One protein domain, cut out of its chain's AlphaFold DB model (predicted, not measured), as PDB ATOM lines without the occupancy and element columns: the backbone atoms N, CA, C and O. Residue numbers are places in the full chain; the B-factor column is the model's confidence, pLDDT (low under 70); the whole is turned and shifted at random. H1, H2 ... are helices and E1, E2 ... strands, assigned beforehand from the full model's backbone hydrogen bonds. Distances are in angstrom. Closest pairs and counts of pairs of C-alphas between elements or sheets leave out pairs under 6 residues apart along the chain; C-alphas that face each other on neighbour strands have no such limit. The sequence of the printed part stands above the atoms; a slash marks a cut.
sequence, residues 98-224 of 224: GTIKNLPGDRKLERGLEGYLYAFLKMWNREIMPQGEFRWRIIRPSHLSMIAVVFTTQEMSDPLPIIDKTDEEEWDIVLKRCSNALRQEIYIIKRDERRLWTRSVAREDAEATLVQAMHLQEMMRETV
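Overview. This is residues 98 to 224 of the 224 residues of an uncharacterized protein of Cyanobacteria bacterium 13_1_40CM_2_61_4 (UniProt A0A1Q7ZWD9). A small twisted sheet of three strands is sandwiched between helices: H1 packs along one face, over E1 and E2, while H2 crosses the other face on a slant. The long helix H3 runs side by side with H1, reaches the sheet at E3, and its last turns stick out with residues 218 to 224. The printed part has 127 residues, with three named helices and three named strands in the order H1 E1 E2 H2 E3 H3. The sheet's order is E1 E2 E3, all antiparallel, and the class is mixed, helices and strands. The whole is compact, with a radius of gyration of the C-alphas of 14.9 A, and spans 44 by 33 by 30 A.

Along the chain. Residues 98 to 113 hold no named element. H1, residues 114 to 128, begins with C-alpha 114 at (15.171, -29.184, -32.788) and measures 20.6 A. E1 is residues 133 to 139, 19.8 A, and E2 is residues 146 to 154, 25.7 A. H2, residues 167 to 179, measures 18.3 A, and E3, residues 185 to 191, 19.7 A. H3, residues 199 to 222, measures 35.0 A and ends with C-alpha 222 at (-5.723, -24.446, -64.530).

Arrangement. E1 and E2 form a hairpin, antiparallel at 155 degrees, with N 137 and O 150 within hydrogen-bond range at 2.9 A. E3 is the antiparallel neighbour of E2 at 163 degrees, with N 149 and O 188 at 2.8 A. E1 and E3 are edge strands. The sheet is only just strongly twisted, with C-alphas up to 4.1 A off its best plane. Helices on both faces make three layers: H1 and H3 on one face, H2 on the other. H1 runs along the strands, at 21 degrees to E1 on the local plane, at a height over the sheet of 9.5 A; its closest C-alphas to E1 are those of Asn 125 and Glu 133, 5.7 A apart. H2 lies over E1, E2 and E3 at a height of 9.3 A, only just slantwise to the strands, at 59 degrees to E1 on the local plane; the closest C-alphas of H2 and E1 are those of Asp 167 and Ile 139, 5.4 A apart. H3 touches H1 with residues 199 to 210 alone, at a shallow tilt of 29 degrees, the same way; their closest C-alphas, of Arg 199 and Tyr 116, are 4.7 A apart. The closest C-alphas of H3 and E3, of Thr 209 and Ile 186, are 7.6 A apart. H2 is apart from H1 and H3. In H2 and H3 every O i to N i+4 pair is within hydrogen-bond range; in H1, 9 of 11 are.

Size, cuts and confidence. The C-alphas farthest apart, of Lys 108 and Val 224, are 48.2 A apart. The printed part has no cut and ends at the chain's last residue, 224. The link from E2 to H2, 12 residues, is long. Mean pLDDT of the printed part is 84.3; residues 178 to 184 and 222 to 224 are under 70.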
ATOM      1  N   GLY A  98      20.430 -24.758 -41.121       91.00
ATOM      2  CA  GLY A  98      20.880 -26.116 -41.380       91.00
ATOM      3  C   GLY A  98      19.907 -26.910 -42.236       91.00
ATOM      4  O   GLY A  98      18.963 -26.377 -42.814       91.00
ATOM      5  N   THR A  99      20.151 -28.212 -42.294       91.06
ATOM      6  CA  THR A  99      19.282 -29.220 -42.912       91.06
ATOM      7  C   THR A  99      18.821 -30.216 -41.851       91.06
ATOM      8  O   THR A  99      19.167 -30.090 -40.671       91.06
ATOM      9  N   ILE A 100      18.068 -31.245 -42.246       90.56
ATOM     10  CA  ILE A 100      17.667 -32.322 -41.330       90.56
ATOM     11  C   ILE A 100      18.874 -33.069 -40.730       90.56
ATOM     12  O   ILE A 100      18.795 -33.557 -39.608       90.56
ATOM     13  N   LYS A 101      20.016 -33.107 -41.436       88.12
ATOM     14  CA  LYS A 101      21.255 -33.772 -40.986       88.12
ATOM     15  C   LYS A 101      21.950 -33.035 -39.839       88.12
ATOM     16  O   LYS A 101      22.784 -33.618 -39.157       88.12
ATOM     17  N   ASN A 102      21.638 -31.754 -39.650       87.31
ATOM     18  CA  ASN A 102      22.189 -30.938 -38.568       87.31
ATOM     19  C   ASN A 102      21.408 -31.091 -37.254       87.31
ATOM     20  O   ASN A 102      21.753 -30.435 -36.276       87.31
ATOM     21  N   LEU A 103      20.357 -31.914 -37.239       90.12
ATOM     22  CA  LEU A 103      19.512 -32.151 -36.077       90.12
ATOM     23  C   LEU A 103      19.826 -33.527 -35.467       90.12
ATOM     24  O   LEU A 103      20.202 -34.437 -36.207       90.12
ATOM     25  N   PRO A 104      19.648 -33.710 -34.144       85.12
ATOM     26  CA  PRO A 104      19.967 -34.972 -33.474       85.12
ATOM     27  C   PRO A 104      19.184 -36.166 -34.031       85.12
ATOM     28  O   PRO A 104      19.698 -37.281 -34.073       85.12
ATOM     29  N   GLY A 105      17.925 -35.944 -34.425       80.00
ATOM     30  CA  GLY A 105      16.993 -36.975 -34.894       80.00
ATOM     31  C   GLY A 105      16.501 -37.940 -33.810       80.00
ATOM     32  O   GLY A 105      15.494 -38.622 -34.012       80.00
ATOM     33  N   ASP A 106      17.173 -37.980 -32.659       82.94
ATOM     34  CA  ASP A 106      16.709 -38.633 -31.442       82.94
ATOM     35  C   ASP A 106      15.940 -37.637 -30.567       82.94
ATOM     36  O   ASP A 106      16.516 -36.680 -30.043       82.94
ATOM     37  N   ARG A 107      14.646 -37.916 -30.347       78.31
ATOM     38  CA  ARG A 107      13.753 -37.117 -29.493       78.31
ATOM     39  C   ARG A 107      14.339 -36.872 -28.101       78.31
ATOM     40  O   ARG A 107      14.098 -35.820 -27.525       78.31
ATOM     41  N   LYS A 108      15.123 -37.813 -27.562       78.19
ATOM     42  CA  LYS A 108      15.700 -37.716 -26.209       78.19
ATOM     43  C   LYS A 108      16.771 -36.634 -26.091       78.19
ATOM     44  O   LYS A 108      17.021 -36.133 -25.000       78.19
ATOM     45  N   LEU A 109      17.427 -36.312 -27.202       82.94
ATOM     46  CA  LEU A 109      18.509 -35.329 -27.258       82.94
ATOM     47  C   LEU A 109      18.025 -33.957 -27.731       82.94
ATOM     48  O   LEU A 109      18.758 -32.979 -27.598       82.94
ATOM     49  N   GLU A 110      16.815 -33.891 -28.284       86.25
ATOM     50  CA  GLU A 110      16.257 -32.681 -28.871       86.25
ATOM     51  C   GLU A 110      15.897 -31.638 -27.820       86.25
ATOM     52  O   GLU A 110      15.278 -31.918 -26.791       86.25
ATOM     53  N   ARG A 111      16.251 -30.389 -28.118       85.56
ATOM     54  CA  ARG A 111      15.954 -29.230 -27.278       85.56
ATOM     55  C   ARG A 111      15.423 -28.072 -28.105       85.56
ATOM     56  O   ARG A 111      15.764 -27.895 -29.273       85.56
ATOM     57  N   GLY A 112      14.623 -27.220 -27.467       88.88
ATOM     58  CA  GLY A 112      14.114 -26.000 -28.092       88.88
ATOM     59  C   GLY A 112      13.332 -26.292 -29.373       88.88
ATOM     60  O   GLY A 112      12.286 -26.926 -29.318       88.88
ATOM     61  N   LEU A 113      13.841 -25.822 -30.516       91.75
ATOM     62  CA  LEU A 113      13.210 -26.002 -31.829       91.75
ATOM     63  C   LEU A 113      13.629 -27.285 -32.555       91.75
ATOM     64  O   LEU A 113      13.080 -27.570 -33.615       91.75
ATOM     65  N   GLU A 114      14.594 -28.054 -32.046       93.62
ATOM     66  CA  GLU A 114      15.171 -29.184 -32.788       93.62
ATOM     67  C   GLU A 114      14.124 -30.237 -33.164       93.62
ATOM     68  O   GLU A 114      14.063 -30.644 -34.323       93.62
ATOM     69  N   GLY A 115      13.251 -30.612 -32.223       91.94
ATOM     70  CA  GLY A 115      12.187 -31.583 -32.485       91.94
ATOM     71  C   GLY A 115      11.120 -31.068 -33.446       91.94
ATOM     72  O   GLY A 115      10.681 -31.806 -34.329       91.94
ATOM     73  N   TYR A 116      10.758 -29.787 -33.339       94.38
ATOM     74  CA  TYR A 116       9.853 -29.138 -34.288       94.38
ATOM     75  C   TYR A 116      10.432 -29.166 -35.707       94.38
ATOM     76  O   TYR A 116       9.785 -29.640 -36.641       94.38
ATOM     77  N   LEU A 117      11.677 -28.705 -35.867       94.69
ATOM     78  CA  LEU A 117      12.362 -28.681 -37.157       94.69
ATOM     79  C   LEU A 117      12.482 -30.089 -37.738       94.69
ATOM     80  O   LEU A 117      12.203 -30.287 -38.917       94.69
ATOM     81  N   TYR A 118      12.857 -31.069 -36.916       94.31
ATOM     82  CA  TYR A 118      13.008 -32.450 -37.356       94.31
ATOM     83  C   TYR A 118      11.688 -33.017 -37.883       94.31
ATOM     84  O   TYR A 118      11.653 -33.542 -38.996       94.31
ATOM     85  N   ALA A 119      10.596 -32.876 -37.124       93.19
ATOM     86  CA  ALA A 119       9.282 -33.367 -37.528       93.19
ATOM     87  C   ALA A 119       8.776 -32.688 -38.813       93.19
ATOM     88  O   ALA A 119       8.317 -33.382 -39.723       93.19
ATOM     89  N   PHE A 120       8.931 -31.363 -38.922       94.12
ATOM     90  CA  PHE A 120       8.533 -30.602 -40.108       94.12
ATOM     91  C   PHE A 120       9.317 -31.047 -41.354       94.12
ATOM     92  O   PHE A 120       8.736 -31.411 -42.378       94.12
ATOM     93  N   LEU A 121      10.652 -31.077 -41.256       92.88
ATOM     94  CA  LEU A 121      11.538 -31.453 -42.363       92.88
ATOM     95  C   LEU A 121      11.344 -32.906 -42.777       92.88
ATOM     96  O   LEU A 121      11.380 -33.208 -43.963       92.88
ATOM     97  N   LYS A 122      11.140 -33.816 -41.820       92.81
ATOM     98  CA  LYS A 122      10.910 -35.234 -42.104       92.81
ATOM     99  C   LYS A 122       9.674 -35.435 -42.975       92.81
ATOM    100  O   LYS A 122       9.701 -36.282 -43.866       92.81
ATOM    101  N   MET A 123       8.618 -34.662 -42.732       91.00
ATOM    102  CA  MET A 123       7.388 -34.768 -43.504       91.00
ATOM    103  C   MET A 123       7.546 -34.179 -44.902       91.00
ATOM    104  O   MET A 123       7.255 -34.850 -45.884       91.00
ATOM    105  N   TRP A 124       8.097 -32.973 -45.006       89.94
ATOM    106  CA  TRP A 124       8.271 -32.310 -46.294       89.94
ATOM    107  C   TRP A 124       9.347 -32.944 -47.185       89.94
ATOM    108  O   TRP A 124       9.147 -33.079 -48.390       89.94
ATOM    109  N   ASN A 125      10.476 -33.388 -46.623       88.56
ATOM    110  CA  ASN A 125      11.531 -34.030 -47.411       88.56
ATOM    111  C   ASN A 125      11.054 -35.346 -48.039       88.56
ATOM    112  O   ASN A 125      11.569 -35.732 -49.084       88.56
ATOM    113  N   ARG A 126      10.053 -36.020 -47.456       88.50
ATOM    114  CA  ARG A 126       9.425 -37.199 -48.073       88.50
ATOM    115  C   ARG A 126       8.789 -36.877 -49.429       88.50
ATOM    116  O   ARG A 126       8.823 -37.732 -50.306       88.50
ATOM    117  N   GLU A 127       8.265 -35.665 -49.593       85.38
ATOM    118  CA  GLU A 127       7.558 -35.226 -50.803       85.38
ATOM    119  C   GLU A 127       8.496 -34.644 -51.875       85.38
ATOM    120  O   GLU A 127       8.144 -34.610 -53.050       85.38
ATOM    121  N   ILE A 128       9.697 -34.193 -51.490       83.56
ATOM    122  CA  ILE A 128      10.654 -33.517 -52.393       83.56
ATOM    123  C   ILE A 128      11.800 -34.443 -52.826       83.56
ATOM    124  O   ILE A 128      12.400 -34.264 -53.893       83.56
ATOM    125  N   MET A 129      12.106 -35.473 -52.034       79.12
ATOM    126  CA  MET A 129      13.068 -36.492 -52.443       79.12
ATOM    127  C   MET A 129      12.620 -37.189 -53.743       79.12
ATOM    128  O   MET A 129      11.434 -37.461 -53.925       79.12
ATOM    129  N   PRO A 130      13.557 -37.541 -54.645       77.44
ATOM    130  CA  PRO A 130      15.014 -37.476 -54.491       77.44
ATOM    131  C   PRO A 130      15.663 -36.173 -54.992       77.44
ATOM    132  O   PRO A 130      16.882 -36.059 -54.925       77.44
ATOM    133  N   GLN A 131      14.888 -35.227 -55.531       75.62
ATOM    134  CA  GLN A 131      15.425 -34.097 -56.305       75.62
ATOM    135  C   GLN A 131      15.877 -32.914 -55.439       75.62
ATOM    136  O   GLN A 131      16.671 -32.108 -55.893       75.62
ATOM    137  N   GLY A 132      15.436 -32.814 -54.184       83.25
ATOM    138  CA  GLY A 132      15.867 -31.732 -53.299       83.25
ATOM    139  C   GLY A 132      15.619 -32.014 -51.824       83.25
ATOM    140  O   GLY A 132      14.982 -33.002 -51.452       83.25
ATOM    141  N   GLU A 133      16.129 -31.124 -50.982       89.94
ATOM    142  CA  GLU A 133      15.891 -31.109 -49.540       89.94
ATOM    143  C   GLU A 133      15.505 -29.707 -49.068       89.94
ATOM    144  O   GLU A 133      15.870 -28.697 -49.673       89.94
ATOM    145  N   PHE A 134      14.782 -29.625 -47.955       89.44
ATOM    146  CA  PHE A 134      14.614 -28.360 -47.260       89.44
ATOM    147  C   PHE A 134      15.816 -28.040 -46.380       89.44
ATOM    148  O   PHE A 134      16.256 -28.850 -45.554       89.44
ATOM    149  N   ARG A 135      16.255 -26.787 -46.480       90.94
ATOM    150  CA  ARG A 135      17.006 -26.121 -45.419       90.94
ATOM    151  C   ARG A 135      16.080 -25.264 -44.567       90.94
ATOM    152  O   ARG A 135      15.044 -24.794 -45.037       90.94
ATOM    153  N   TRP A 136      16.492 -25.025 -43.333       93.19
ATOM    154  CA  TRP A 136      15.812 -24.158 -42.379       93.19
ATOM    155  C   TRP A 136      16.715 -22.989 -41.971       93.19
ATOM    156  O   TRP A 136      17.934 -23.141 -41.885       93.19
ATOM    157  N   ARG A 137      16.110 -21.832 -41.685       91.38
ATOM    158  CA  ARG A 137      16.731 -20.663 -41.037       91.38
ATOM    159  C   ARG A 137      15.808 -20.179 -39.925       91.38
ATOM    160  O   ARG A 137      14.633 -19.924 -40.170       91.38
ATOM    161  N   ILE A 138      16.337 -20.047 -38.712       92.06
ATOM    162  CA  ILE A 138      15.605 -19.515 -37.558       92.06
ATOM    163  C   ILE A 138      15.950 -18.041 -37.397       92.06
ATOM    164  O   ILE A 138      17.127 -17.730 -37.275       92.06
ATOM    165  N   ILE A 139      14.959 -17.162 -37.328       90.88
ATOM    166  CA  ILE A 139      15.116 -15.719 -37.117       90.88
ATOM    167  C   ILE A 139      14.457 -15.359 -35.783       90.88
ATOM    168  O   ILE A 139      13.274 -15.651 -35.570       90.88
ATOM    169  N   ARG A 140      15.227 -14.749 -34.875       89.38
ATOM    170  CA  ARG A 140      14.776 -14.351 -33.535       89.38
ATOM    171  C   ARG A 140      15.073 -12.864 -33.289       89.38
ATOM    172  O   ARG A 140      16.112 -12.550 -32.707       89.38
ATOM    173  N   PRO A 141      14.183 -11.943 -33.699       86.38
ATOM    174  CA  PRO A 141      14.363 -10.517 -33.435       86.38
ATOM    175  C   PRO A 141      14.439 -10.246 -31.926       86.38
ATOM    176  O   PRO A 141      13.576 -10.673 -31.160       86.38
ATOM    177  N   SER A 142      15.453  -9.502 -31.490       82.19
ATOM    178  CA  SER A 142      15.737  -9.285 -30.062       82.19
ATOM    179  C   SER A 142      14.645  -8.512 -29.303       82.19
ATOM    180  O   SER A 142      14.528  -8.637 -28.082       82.19
ATOM    181  N   HIS A 143      13.828  -7.734 -30.015       80.69
ATOM    182  CA  HIS A 143      12.799  -6.857 -29.448       80.69
ATOM    183  C   HIS A 143      11.378  -7.444 -29.456       80.69
ATOM    184  O   HIS A 143      10.466  -6.816 -28.920       80.69
ATOM    185  N   LEU A 144      11.164  -8.618 -30.062       84.50
ATOM    186  CA  LEU A 144       9.840  -9.230 -30.194       84.50
ATOM    187  C   LEU A 144       9.831 -10.632 -29.584       84.50
ATOM    188  O   LEU A 144      10.758 -11.411 -29.765       84.50
ATOM    189  N   SER A 145       8.729 -11.002 -28.934       87.94
ATOM    190  CA  SER A 145       8.490 -12.372 -28.454       87.94
ATOM    191  C   SER A 145       7.957 -13.272 -29.576       87.94
ATOM    192  O   SER A 145       6.967 -13.982 -29.404       87.94
ATOM    193  N   MET A 146       8.571 -13.185 -30.755       90.62
ATOM    194  CA  MET A 146       8.183 -13.910 -31.961       90.62
ATOM    195  C   MET A 146       9.402 -14.612 -32.552       90.62
ATOM    196  O   MET A 146      10.510 -14.083 -32.529       90.62
ATOM    197  N   ILE A 147       9.177 -15.794 -33.111       91.75
ATOM    198  CA  ILE A 147      10.171 -16.565 -33.850       91.75
ATOM    199  C   ILE A 147       9.623 -16.793 -35.255       91.75
ATOM    200  O   ILE A 147       8.461 -17.178 -35.421       91.75
ATOM    201  N   ALA A 148      10.469 -16.573 -36.258       91.31
ATOM    202  CA  ALA A 148      10.210 -17.002 -37.625       91.31
ATOM    203  C   ALA A 148      11.151 -18.151 -37.983       91.31
ATOM    204  O   ALA A 148      12.356 -18.081 -37.744       91.31
ATOM    205  N   VAL A 149      10.602 -19.201 -38.579       92.62
ATOM    206  CA  VAL A 149      11.370 -20.267 -39.216       92.62
ATOM    207  C   VAL A 149      11.053 -20.243 -40.701       92.62
ATOM    208  O   VAL A 149       9.892 -20.344 -41.099       92.62
ATOM    209  N   VAL A 150      12.097 -20.084 -41.506       90.81
ATOM    210  CA  VAL A 150      12.016 -20.060 -42.966       90.81
ATOM    211  C   VAL A 150      12.519 -21.390 -43.495       90.81
ATOM    212  O   VAL A 150      13.645 -21.786 -43.187       90.81
ATOM    213  N   PHE A 151      11.699 -22.061 -44.297       90.31
ATOM    214  CA  PHE A 151      12.075 -23.266 -45.020       90.31
ATOM    215  C   PHE A 151      12.209 -22.952 -46.507       90.31
ATOM    216  O   PHE A 151      11.267 -22.472 -47.143       90.31
ATOM    217  N   THR A 152      13.384 -23.246 -47.060       88.12
ATOM    218  CA  THR A 152      13.705 -23.016 -48.473       88.12
ATOM    219  C   THR A 152      14.172 -24.320 -49.105       88.12
ATOM    220  O   THR A 152      14.978 -25.042 -48.512       88.12
ATOM    221  N   THR A 153      13.683 -24.624 -50.305       86.12
ATOM    222  CA  THR A 153      14.130 -25.785 -51.083       86.12
ATOM    223  C   THR A 153      15.542 -25.563 -51.623       86.12
ATOM    224  O   THR A 153      15.840 -24.482 -52.134       86.12
ATOM    225  N   GLN A 154      16.397 -26.580 -51.548       83.56
ATOM    226  CA  GLN A 154      17.723 -26.597 -52.170       83.56
ATOM    227  C   GLN A 154      18.015 -27.959 -52.813       83.56
ATOM    228  O   GLN A 154      17.402 -28.966 -52.445       83.56
ATOM    229  N   GLU A 155      18.957 -27.991 -53.756       81.25
ATOM    230  CA  GLU A 155      19.466 -29.245 -54.312       81.25
ATOM    231  C   GLU A 155      20.238 -30.023 -53.239       81.25
ATOM    232  O   GLU A 155      20.803 -29.463 -52.291       81.25
ATOM    233  N   MET A 156      20.267 -31.345 -53.380       75.06
ATOM    234  CA  MET A 156      20.962 -32.206 -52.429       75.06
ATOM    235  C   MET A 156      22.465 -31.906 -52.406       75.06
ATOM    236  O   MET A 156      23.153 -32.072 -53.410       75.06
ATOM    237  N   SER A 157      23.002 -31.623 -51.215       71.88
ATOM    238  CA  SER A 157      24.431 -31.330 -50.963       71.88
ATOM    239  C   SER A 157      24.915 -29.932 -51.356       71.88
ATOM    240  O   SER A 157      26.122 -29.686 -51.301       71.88
ATOM    241  N   ASP A 158      24.011 -29.010 -51.685       78.38
ATOM    242  CA  ASP A 158      24.392 -27.610 -51.862       78.38
ATOM    243  C   ASP A 158      24.921 -27.002 -50.549       78.38
ATOM    244  O   ASP A 158      24.413 -27.301 -49.457       78.38
ATOM    245  N   PRO A 159      25.952 -26.136 -50.618       79.75
ATOM    246  CA  PRO A 159      26.454 -25.449 -49.441       79.75
ATOM    247  C   PRO A 159      25.392 -24.497 -48.884       79.75
ATOM    248  O   PRO A 159      24.689 -23.806 -49.624       79.75
ATOM    249  N   LEU A 160      25.311 -24.423 -47.554       80.12
ATOM    250  CA  LEU A 160      24.428 -23.471 -46.887       80.12
ATOM    251  C   LEU A 160      24.842 -22.029 -47.248       80.12
ATOM    252  O   LEU A 160      26.041 -21.728 -47.260       80.12
ATOM    253  N   PRO A 161      23.880 -21.128 -47.518       80.56
ATOM    254  CA  PRO A 161      24.179 -19.743 -47.862       80.56
ATOM    255  C   PRO A 161      24.872 -19.023 -46.698       80.56
ATOM    256  O   PRO A 161      24.673 -19.360 -45.531       80.56
ATOM    257  N   ILE A 162      25.693 -18.019 -47.000       77.81
ATOM    258  CA  ILE A 162      26.330 -17.198 -45.964       77.81
ATOM    259  C   ILE A 162      25.258 -16.315 -45.321       77.81
ATOM    260  O   ILE A 162      24.497 -15.658 -46.025       77.81
ATOM    261  N   ILE A 163      25.214 -16.298 -43.988       79.38
ATOM    262  CA  ILE A 163      24.383 -15.356 -43.234       79.38
ATOM    263  C   ILE A 163      25.171 -14.048 -43.124       79.38
ATOM    264  O   ILE A 163      26.135 -13.971 -42.367       79.38
ATOM    265  N   ASP A 164      24.784 -13.049 -43.908       77.94
ATOM    266  CA  ASP A 164      25.406 -11.720 -43.947       77.94
ATOM    267  C   ASP A 164      24.573 -10.636 -43.243       77.94
ATOM    268  O   ASP A 164      25.102  -9.573 -42.920       77.94
ATOM    269  N   LYS A 165      23.295 -10.917 -42.964       78.62
ATOM    270  CA  LYS A 165      22.335  -9.983 -42.362       78.62
ATOM    271  C   LYS A 165      21.994 -10.317 -40.920       78.62
ATOM    272  O   LYS A 165      22.045 -11.477 -40.495       78.62
ATOM    273  N   THR A 166      21.612  -9.283 -40.176       82.69
ATOM    274  CA  THR A 166      21.118  -9.423 -38.803       82.69
ATOM    275  C   THR A 166      19.714 -10.031 -38.784       82.69
ATOM    276  O   THR A 166      18.983  -9.986 -39.776       82.69
ATOM    277  N   ASP A 167      19.319 -10.609 -37.647       82.56
ATOM    278  CA  ASP A 167      17.974 -11.171 -37.489       82.56
ATOM    279  C   ASP A 167      16.892 -10.077 -37.590       82.56
ATOM    280  O   ASP A 167      15.793 -10.355 -38.061       82.56
ATOM    281  N   GLU A 168      17.195  -8.831 -37.215       84.44
ATOM    282  CA  GLU A 168      16.308  -7.677 -37.391       84.44
ATOM    283  C   GLU A 168      16.074  -7.341 -38.872       84.44
ATOM    284  O   GLU A 168      14.930  -7.167 -39.297       84.44
ATOM    285  N   GLU A 169      17.139  -7.295 -39.676       82.75
ATOM    286  CA  GLU A 169      17.036  -7.040 -41.118       82.75
ATOM    287  C   GLU A 169      16.316  -8.185 -41.840       82.75
ATOM    288  O   GLU A 169      15.469  -7.949 -42.706       82.75
ATOM    289  N   GLU A 170      16.616  -9.433 -41.467       84.12
ATOM    290  CA  GLU A 170      15.937 -10.614 -42.006       84.12
ATOM    291  C   GLU A 170      14.460 -10.662 -41.606       84.12
ATOM    292  O   GLU A 170      13.616 -11.021 -42.426       84.12
ATOM    293  N   TRP A 171      14.104 -10.240 -40.393       85.00
ATOM    294  CA  TRP A 171      12.710 -10.168 -39.961       85.00
ATOM    295  C   TRP A 171      11.878  -9.219 -40.834       85.00
ATOM    296  O   TRP A 171      10.799  -9.589 -41.306       85.00
ATOM    297  N   ASP A 172      12.399  -8.024 -41.119       83.00
ATOM    298  CA  ASP A 172      11.738  -7.065 -42.011       83.00
ATOM    299  C   ASP A 172      11.587  -7.615 -43.436       83.00
ATOM    300  O   ASP A 172      10.576  -7.371 -44.104       83.00
ATOM    301  N   ILE A 173      12.578  -8.372 -43.914       83.12
ATOM    302  CA  ILE A 173      12.517  -9.054 -45.211       83.12
ATOM    303  C   ILE A 173      11.434 -10.132 -45.192       83.12
ATOM    304  O   ILE A 173      10.625 -10.174 -46.118       83.12
ATOM    305  N   VAL A 174      11.376 -10.969 -44.154       82.88
ATOM    306  CA  VAL A 174      10.356 -12.013 -44.004       82.88
ATOM    307  C   VAL A 174       8.959 -11.406 -44.023       82.88
ATOM    308  O   VAL A 174       8.126 -11.850 -44.808       82.88
ATOM    309  N   LEU A 175       8.706 -10.342 -43.257       80.88
ATOM    310  CA  LEU A 175       7.398  -9.682 -43.251       80.88
ATOM    311  C   LEU A 175       7.022  -9.116 -44.630       80.88
ATOM    312  O   LEU A 175       5.891  -9.309 -45.086       80.88
ATOM    313  N   LYS A 176       7.972  -8.482 -45.330       79.94
ATOM    314  CA  LYS A 176       7.770  -8.000 -46.709       79.94
ATOM    315  C   LYS A 176       7.546  -9.141 -47.705       79.94
ATOM    316  O   LYS A 176       6.837  -8.969 -48.691       79.94
ATOM    317  N   ARG A 177       8.153 -10.310 -47.498       76.75
ATOM    318  CA  ARG A 177       7.943 -11.479 -48.367       76.75
ATOM    319  C   ARG A 177       6.611 -12.162 -48.089       76.75
ATOM    320  O   ARG A 177       5.927 -12.525 -49.043       76.75
ATOM    321  N   CYS A 178       6.194 -12.245 -46.826       69.94
ATOM    322  CA  CYS A 178       4.861 -12.708 -46.447       69.94
ATOM    323  C   CYS A 178       3.767 -11.844 -47.084       69.94
ATOM    324  O   CYS A 178       2.792 -12.389 -47.595       69.94
ATOM    325  N   SER A 179       3.946 -10.517 -47.139       63.25
ATOM    326  CA  SER A 179       2.993  -9.645 -47.844       63.25
ATOM    327  C   SER A 179       2.976  -9.867 -49.359       63.25
ATOM    328  O   SER A 179       1.977  -9.567 -50.005       63.25
ATOM    329  N   ASN A 180       4.060 -10.407 -49.923       63.88
ATOM    330  CA  ASN A 180       4.243 -10.578 -51.364       63.88
ATOM    331  C   ASN A 180       3.970 -12.014 -51.862       63.88
ATOM    332  O   ASN A 180       4.232 -12.297 -53.029       63.88
ATOM    333  N   ALA A 181       3.422 -12.899 -51.013       54.56
ATOM    334  CA  ALA A 181       2.892 -14.227 -51.365       54.56
ATOM    335  C   ALA A 181       3.783 -15.052 -52.323       54.56
ATOM    336  O   ALA A 181       3.324 -15.570 -53.345       54.56
ATOM    337  N   LEU A 182       5.083 -15.154 -52.027       52.03
ATOM    338  CA  LEU A 182       6.031 -15.862 -52.890       52.03
ATOM    339  C   LEU A 182       5.934 -17.389 -52.749       52.03
ATOM    340  O   LEU A 182       5.917 -17.937 -51.654       52.03
ATOM    341  N   ARG A 183       5.912 -18.064 -53.906       58.19
ATOM    342  CA  ARG A 183       5.592 -19.490 -54.111       58.19
ATOM    343  C   ARG A 183       6.706 -20.493 -53.749       58.19
ATOM    344  O   ARG A 183       6.529 -21.677 -54.005       58.19
ATOM    345  N   GLN A 184       7.858 -20.047 -53.245       65.62
ATOM    346  CA  GLN A 184       9.077 -20.880 -53.147       65.62
ATOM    347  C   GLN A 184       9.603 -21.092 -51.720       65.62
ATOM    348  O   GLN A 184      10.488 -21.918 -51.514       65.62
ATOM    349  N   GLU A 185       9.083 -20.360 -50.737       80.31
ATOM    350  CA  GLU A 185       9.543 -20.428 -49.349       80.31
ATOM    351  C   GLU A 185       8.345 -20.621 -48.422       80.31
ATOM    352  O   GLU A 185       7.279 -20.043 -48.642       80.31
ATOM    353  N   ILE A 186       8.525 -21.427 -47.376       84.50
ATOM    354  CA  ILE A 186       7.521 -21.604 -46.328       84.50
ATOM    355  C   ILE A 186       7.978 -20.817 -45.107       84.50
ATOM    356  O   ILE A 186       9.075 -21.031 -44.593       84.50
ATOM    357  N   TYR A 187       7.117 -19.925 -44.626       88.19
ATOM    358  CA  TYR A 187       7.360 -19.135 -43.425       88.19
ATOM    359  C   TYR A 187       6.441 -19.610 -42.313       88.19
ATOM    360  O   TYR A 187       5.220 -19.518 -42.436       88.19
ATOM    361  N   ILE A 188       7.026 -20.059 -41.207       90.38
ATOM    362  CA  ILE A 188       6.291 -20.323 -39.974       90.38
ATOM    363  C   ILE A 188       6.645 -19.244 -38.963       90.38
ATOM    364  O   ILE A 188       7.786 -19.150 -38.519       90.38
ATOM    365  N   ILE A 189       5.660 -18.418 -38.611       90.88
ATOM    366  CA  ILE A 189       5.828 -17.297 -37.687       90.88
ATOM    367  C   ILE A 189       4.906 -17.513 -36.490       90.88
ATOM    368  O   ILE A 189       3.685 -17.508 -36.635       90.88
ATOM    369  N   LYS A 190       5.487 -17.707 -35.304       93.38
ATOM    370  CA  LYS A 190       4.739 -17.963 -34.061       93.38
ATOM    371  C   LYS A 190       5.372 -17.228 -32.888       93.38
ATOM    372  O   LYS A 190       6.495 -16.734 -32.983       93.38
ATOM    373  N   ARG A 191       4.650 -17.147 -31.768       91.94
ATOM    374  CA  ARG A 191       5.214 -16.588 -30.533       91.94
ATOM    375  C   ARG A 191       6.362 -17.455 -30.025       91.94
ATOM    376  O   ARG A 191       6.381 -18.664 -30.256       91.94
ATOM    377  N   ASP A 192       7.295 -16.831 -29.321       92.25
ATOM    378  CA  ASP A 192       8.378 -17.501 -28.599       92.25
ATOM    379  C   ASP A 192       7.834 -18.208 -27.344       92.25
ATOM    380  O   ASP A 192       8.058 -17.780 -26.216       92.25
ATOM    381  N   GLU A 193       7.037 -19.257 -27.546       91.38
ATOM    382  CA  GLU A 193       6.376 -20.013 -26.481       91.38
ATOM    383  C   GLU A 193       6.471 -21.509 -26.795       91.38
ATOM    384  O   GLU A 193       6.020 -21.945 -27.856       91.38
ATOM    385  N   ARG A 194       7.035 -22.309 -25.879       90.38
ATOM    386  CA  ARG A 194       7.323 -23.744 -26.102       90.38
ATOM    387  C   ARG A 194       6.157 -24.537 -26.684       90.38
ATOM    388  O   ARG A 194       6.371 -25.347 -27.581       90.38
ATOM    389  N   ARG A 195       4.924 -24.273 -26.240       90.12
ATOM    390  CA  ARG A 195       3.743 -25.011 -26.719       90.12
ATOM    391  C   ARG A 195       3.441 -24.870 -28.206       90.12
ATOM    392  O   ARG A 195       2.700 -25.673 -28.750       90.12
ATOM    393  N   LEU A 196       3.971 -23.833 -28.846       92.88
ATOM    394  CA  LEU A 196       3.745 -23.559 -30.263       92.88
ATOM    395  C   LEU A 196       4.792 -24.219 -31.168       92.88
ATOM    396  O   LEU A 196       4.681 -24.114 -32.388       92.88
ATOM    397  N   TRP A 197       5.794 -24.873 -30.578       93.75
ATOM    398  CA  TRP A 197       6.960 -25.418 -31.268       93.75
ATOM    399  C   TRP A 197       7.226 -26.872 -30.864       93.75
ATOM    400  O   TRP A 197       8.366 -27.263 -30.621       93.75
ATOM    401  N   THR A 198       6.172 -27.680 -30.761       92.38
ATOM    402  CA  THR A 198       6.279 -29.114 -30.464       92.38
ATOM    403  C   THR A 198       6.279 -29.961 -31.741       92.38
ATOM    404  O   THR A 198       6.015 -29.471 -32.841       92.38
ATOM    405  N   ARG A 199       6.578 -31.259 -31.615       92.88
ATOM    406  CA  ARG A 199       6.611 -32.198 -32.748       92.88
ATOM    407  C   ARG A 199       5.228 -32.436 -33.361       92.88
ATOM    408  O   ARG A 199       5.133 -32.611 -34.577       92.88
ATOM    409  N   SER A 200       4.168 -32.478 -32.555       92.12
ATOM    410  CA  SER A 200       2.792 -32.579 -33.063       92.12
ATOM    411  C   SER A 200       2.399 -31.329 -33.845       92.12
ATOM    412  O   SER A 200       1.994 -31.445 -34.997       92.12
ATOM    413  N   VAL A 201       2.650 -30.143 -33.284       93.62
ATOM    414  CA  VAL A 201       2.381 -28.861 -33.951       93.62
ATOM    415  C   VAL A 201       3.157 -28.744 -35.267       93.62
ATOM    416  O   VAL A 201       2.597 -28.330 -36.274       93.62
ATOM    417  N   ALA A 202       4.417 -29.192 -35.304       94.00
ATOM    418  CA  ALA A 202       5.205 -29.230 -36.537       94.00
ATOM    419  C   ALA A 202       4.560 -30.064 -37.651       94.00
ATOM    420  O   ALA A 202       4.671 -29.712 -38.824       94.00
ATOM    421  N   ARG A 203       3.906 -31.178 -37.299       92.38
ATOM    422  CA  ARG A 203       3.183 -32.007 -38.272       92.38
ATOM    423  C   ARG A 203       1.922 -31.313 -38.745       92.38
ATOM    424  O   ARG A 203       1.709 -31.268 -39.946       92.38
ATOM    425  N   GLU A 204       1.156 -30.714 -37.841       92.75
ATOM    426  CA  GLU A 204      -0.022 -29.923 -38.213       92.75
ATOM    427  C   GLU A 204       0.349 -28.788 -39.186       92.75
ATOM    428  O   GLU A 204      -0.289 -28.623 -40.225       92.75
ATOM    429  N   ASP A 205       1.430 -28.049 -38.910       92.75
ATOM    430  CA  ASP A 205       1.911 -26.988 -39.804       92.75
ATOM    431  C   ASP A 205       2.395 -27.537 -41.146       92.75
ATOM    432  O   ASP A 205       2.145 -26.950 -42.204       92.75
ATOM    433  N   ALA A 206       3.116 -28.659 -41.127       90.19
ATOM    434  CA  ALA A 206       3.597 -29.283 -42.346       90.19
ATOM    435  C   ALA A 206       2.420 -29.812 -43.193       90.19
ATOM    436  O   ALA A 206       2.441 -29.661 -44.410       90.19
ATOM    437  N   GLU A 207       1.354 -30.338 -42.581       90.31
ATOM    438  CA  GLU A 207       0.149 -30.803 -43.281       90.31
ATOM    439  C   GLU A 207      -0.594 -29.617 -43.895       90.31
ATOM    440  O   GLU A 207      -0.914 -29.631 -45.085       90.31
ATOM    441  N   ALA A 208      -0.799 -28.551 -43.117       89.69
ATOM    442  CA  ALA A 208      -1.446 -27.333 -43.590       89.69
ATOM    443  C   ALA A 208      -0.693 -26.708 -44.777       89.69
ATOM    444  O   ALA A 208      -1.304 -26.304 -45.771       89.69
ATOM    445  N   THR A 209       0.638 -26.665 -44.702       88.62
ATOM    446  CA  THR A 209       1.478 -26.104 -45.771       88.62
ATOM    447  C   THR A 209       1.549 -27.011 -46.999       88.62
ATOM    448  O   THR A 209       1.561 -26.496 -48.118       88.62
ATOM    449  N   LEU A 210       1.522 -28.338 -46.833       86.38
ATOM    450  CA  LEU A 210       1.413 -29.288 -47.947       86.38
ATOM    451  C   LEU A 210       0.094 -29.118 -48.704       86.38
ATOM    452  O   LEU A 210       0.103 -28.985 -49.927       86.38
ATOM    453  N   VAL A 211      -1.034 -29.041 -47.989       86.38
ATOM    454  CA  VAL A 211      -2.356 -28.806 -48.594       86.38
ATOM    455  C   VAL A 211      -2.371 -27.488 -49.368       86.38
ATOM    456  O   VAL A 211      -2.852 -27.426 -50.500       86.38
ATOM    457  N   GLN A 212      -1.792 -26.430 -48.798       84.50
ATOM    458  CA  GLN A 212      -1.674 -25.148 -49.489       84.50
ATOM    459  C   GLN A 212      -0.824 -25.254 -50.764       84.50
ATOM    460  O   GLN A 212      -1.197 -24.692 -51.795       84.50
ATOM    461  N   ALA A 213       0.292 -25.982 -50.724       83.25
ATOM    462  CA  ALA A 213       1.133 -26.196 -51.896       83.25
ATOM    463  C   ALA A 213       0.407 -26.981 -52.999       83.25
ATOM    464  O   ALA A 213       0.525 -26.621 -54.170       83.25
ATOM    465  N   MET A 214      -0.391 -27.993 -52.639       83.94
ATOM    466  CA  MET A 214      -1.225 -28.739 -53.587       83.94
ATOM    467  C   MET A 214      -2.235 -27.824 -54.287       83.94
ATOM    468  O   MET A 214      -2.273 -27.792 -55.516       83.94
ATOM    469  N   HIS A 215      -2.975 -27.004 -53.531       83.62
ATOM    470  CA  HIS A 215      -3.913 -26.039 -54.118       83.62
ATOM    471  C   HIS A 215      -3.212 -25.039 -55.051       83.62
ATOM    472  O   HIS A 215      -3.717 -24.725 -56.128       83.62
ATOM    473  N   LEU A 216      -2.021 -24.553 -54.682       80.38
ATOM    474  CA  LEU A 216      -1.242 -23.652 -55.537       80.38
ATOM    475  C   LEU A 216      -0.805 -24.327 -56.845       80.38
ATOM    476  O   LEU A 216      -0.821 -23.680 -57.895       80.38
ATOM    477  N   GLN A 217      -0.438 -25.611 -56.807       78.31
ATOM    478  CA  GLN A 217      -0.109 -26.379 -58.010       78.31
ATOM    479  C   GLN A 217      -1.327 -26.587 -58.915       78.31
ATOM    480  O   GLN A 217      -1.197 -26.465 -60.133       78.31
ATOM    481  N   GLU A 218      -2.500 -26.871 -58.347       80.19
ATOM    482  CA  GLU A 218      -3.753 -27.014 -59.098       80.19
ATOM    483  C   GLU A 218      -4.137 -25.704 -59.790       80.19
ATOM    484  O   GLU A 218      -4.300 -25.686 -61.009       80.19
ATOM    485  N   MET A 219      -4.133 -24.584 -59.059       78.50
ATOM    486  CA  MET A 219      -4.390 -23.262 -59.642       78.50
ATOM    487  C   MET A 219      -3.414 -22.933 -60.779       78.50
ATOM    488  O   MET A 219      -3.800 -22.365 -61.800       78.50
ATOM    489  N   MET A 220      -2.133 -23.293 -60.631       71.31
ATOM    490  CA  MET A 220      -1.138 -23.092 -61.686       71.31
ATOM    491  C   MET A 220      -1.381 -23.972 -62.916       71.31
ATOM    492  O   MET A 220      -1.073 -23.530 -64.019       71.31
ATOM    493  N   ARG A 221      -1.929 -25.182 -62.754       71.06
ATOM    494  CA  ARG A 221      -2.290 -26.072 -63.870       71.06
ATOM    495  C   ARG A 221      -3.545 -25.614 -64.608       71.06
ATOM    496  O   ARG A 221      -3.631 -25.845 -65.802       71.06
ATOM    497  N   GLU A 222      -4.486 -24.969 -63.924       68.31
ATOM    498  CA  GLU A 222      -5.723 -24.446 -64.530       68.31
ATOM    499  C   GLU A 222      -5.528 -23.121 -65.284       68.31
ATOM    500  O   GLU A 222      -6.369 -22.736 -66.094       68.31
ATOM    501  N   THR A 223      -4.426 -22.409 -65.024       58.16
ATOM    502  CA  THR A 223      -4.117 -21.118 -65.668       58.16
ATOM    503  C   THR A 223      -3.263 -21.276 -66.946       58.16
ATOM    504  O   THR A 223      -2.950 -20.277 -67.595       58.16
ATOM    505  N   VAL A 224      -2.864 -22.504 -67.301       48.97
ATOM    506  CA  VAL A 224      -2.061 -22.856 -68.494       48.97
ATOM    507  C   VAL A 224      -2.927 -23.609 -69.493       48.97
ATOM    508  O   VAL A 224      -2.824 -23.287 -70.698       48.97
TER     509      VAL A 224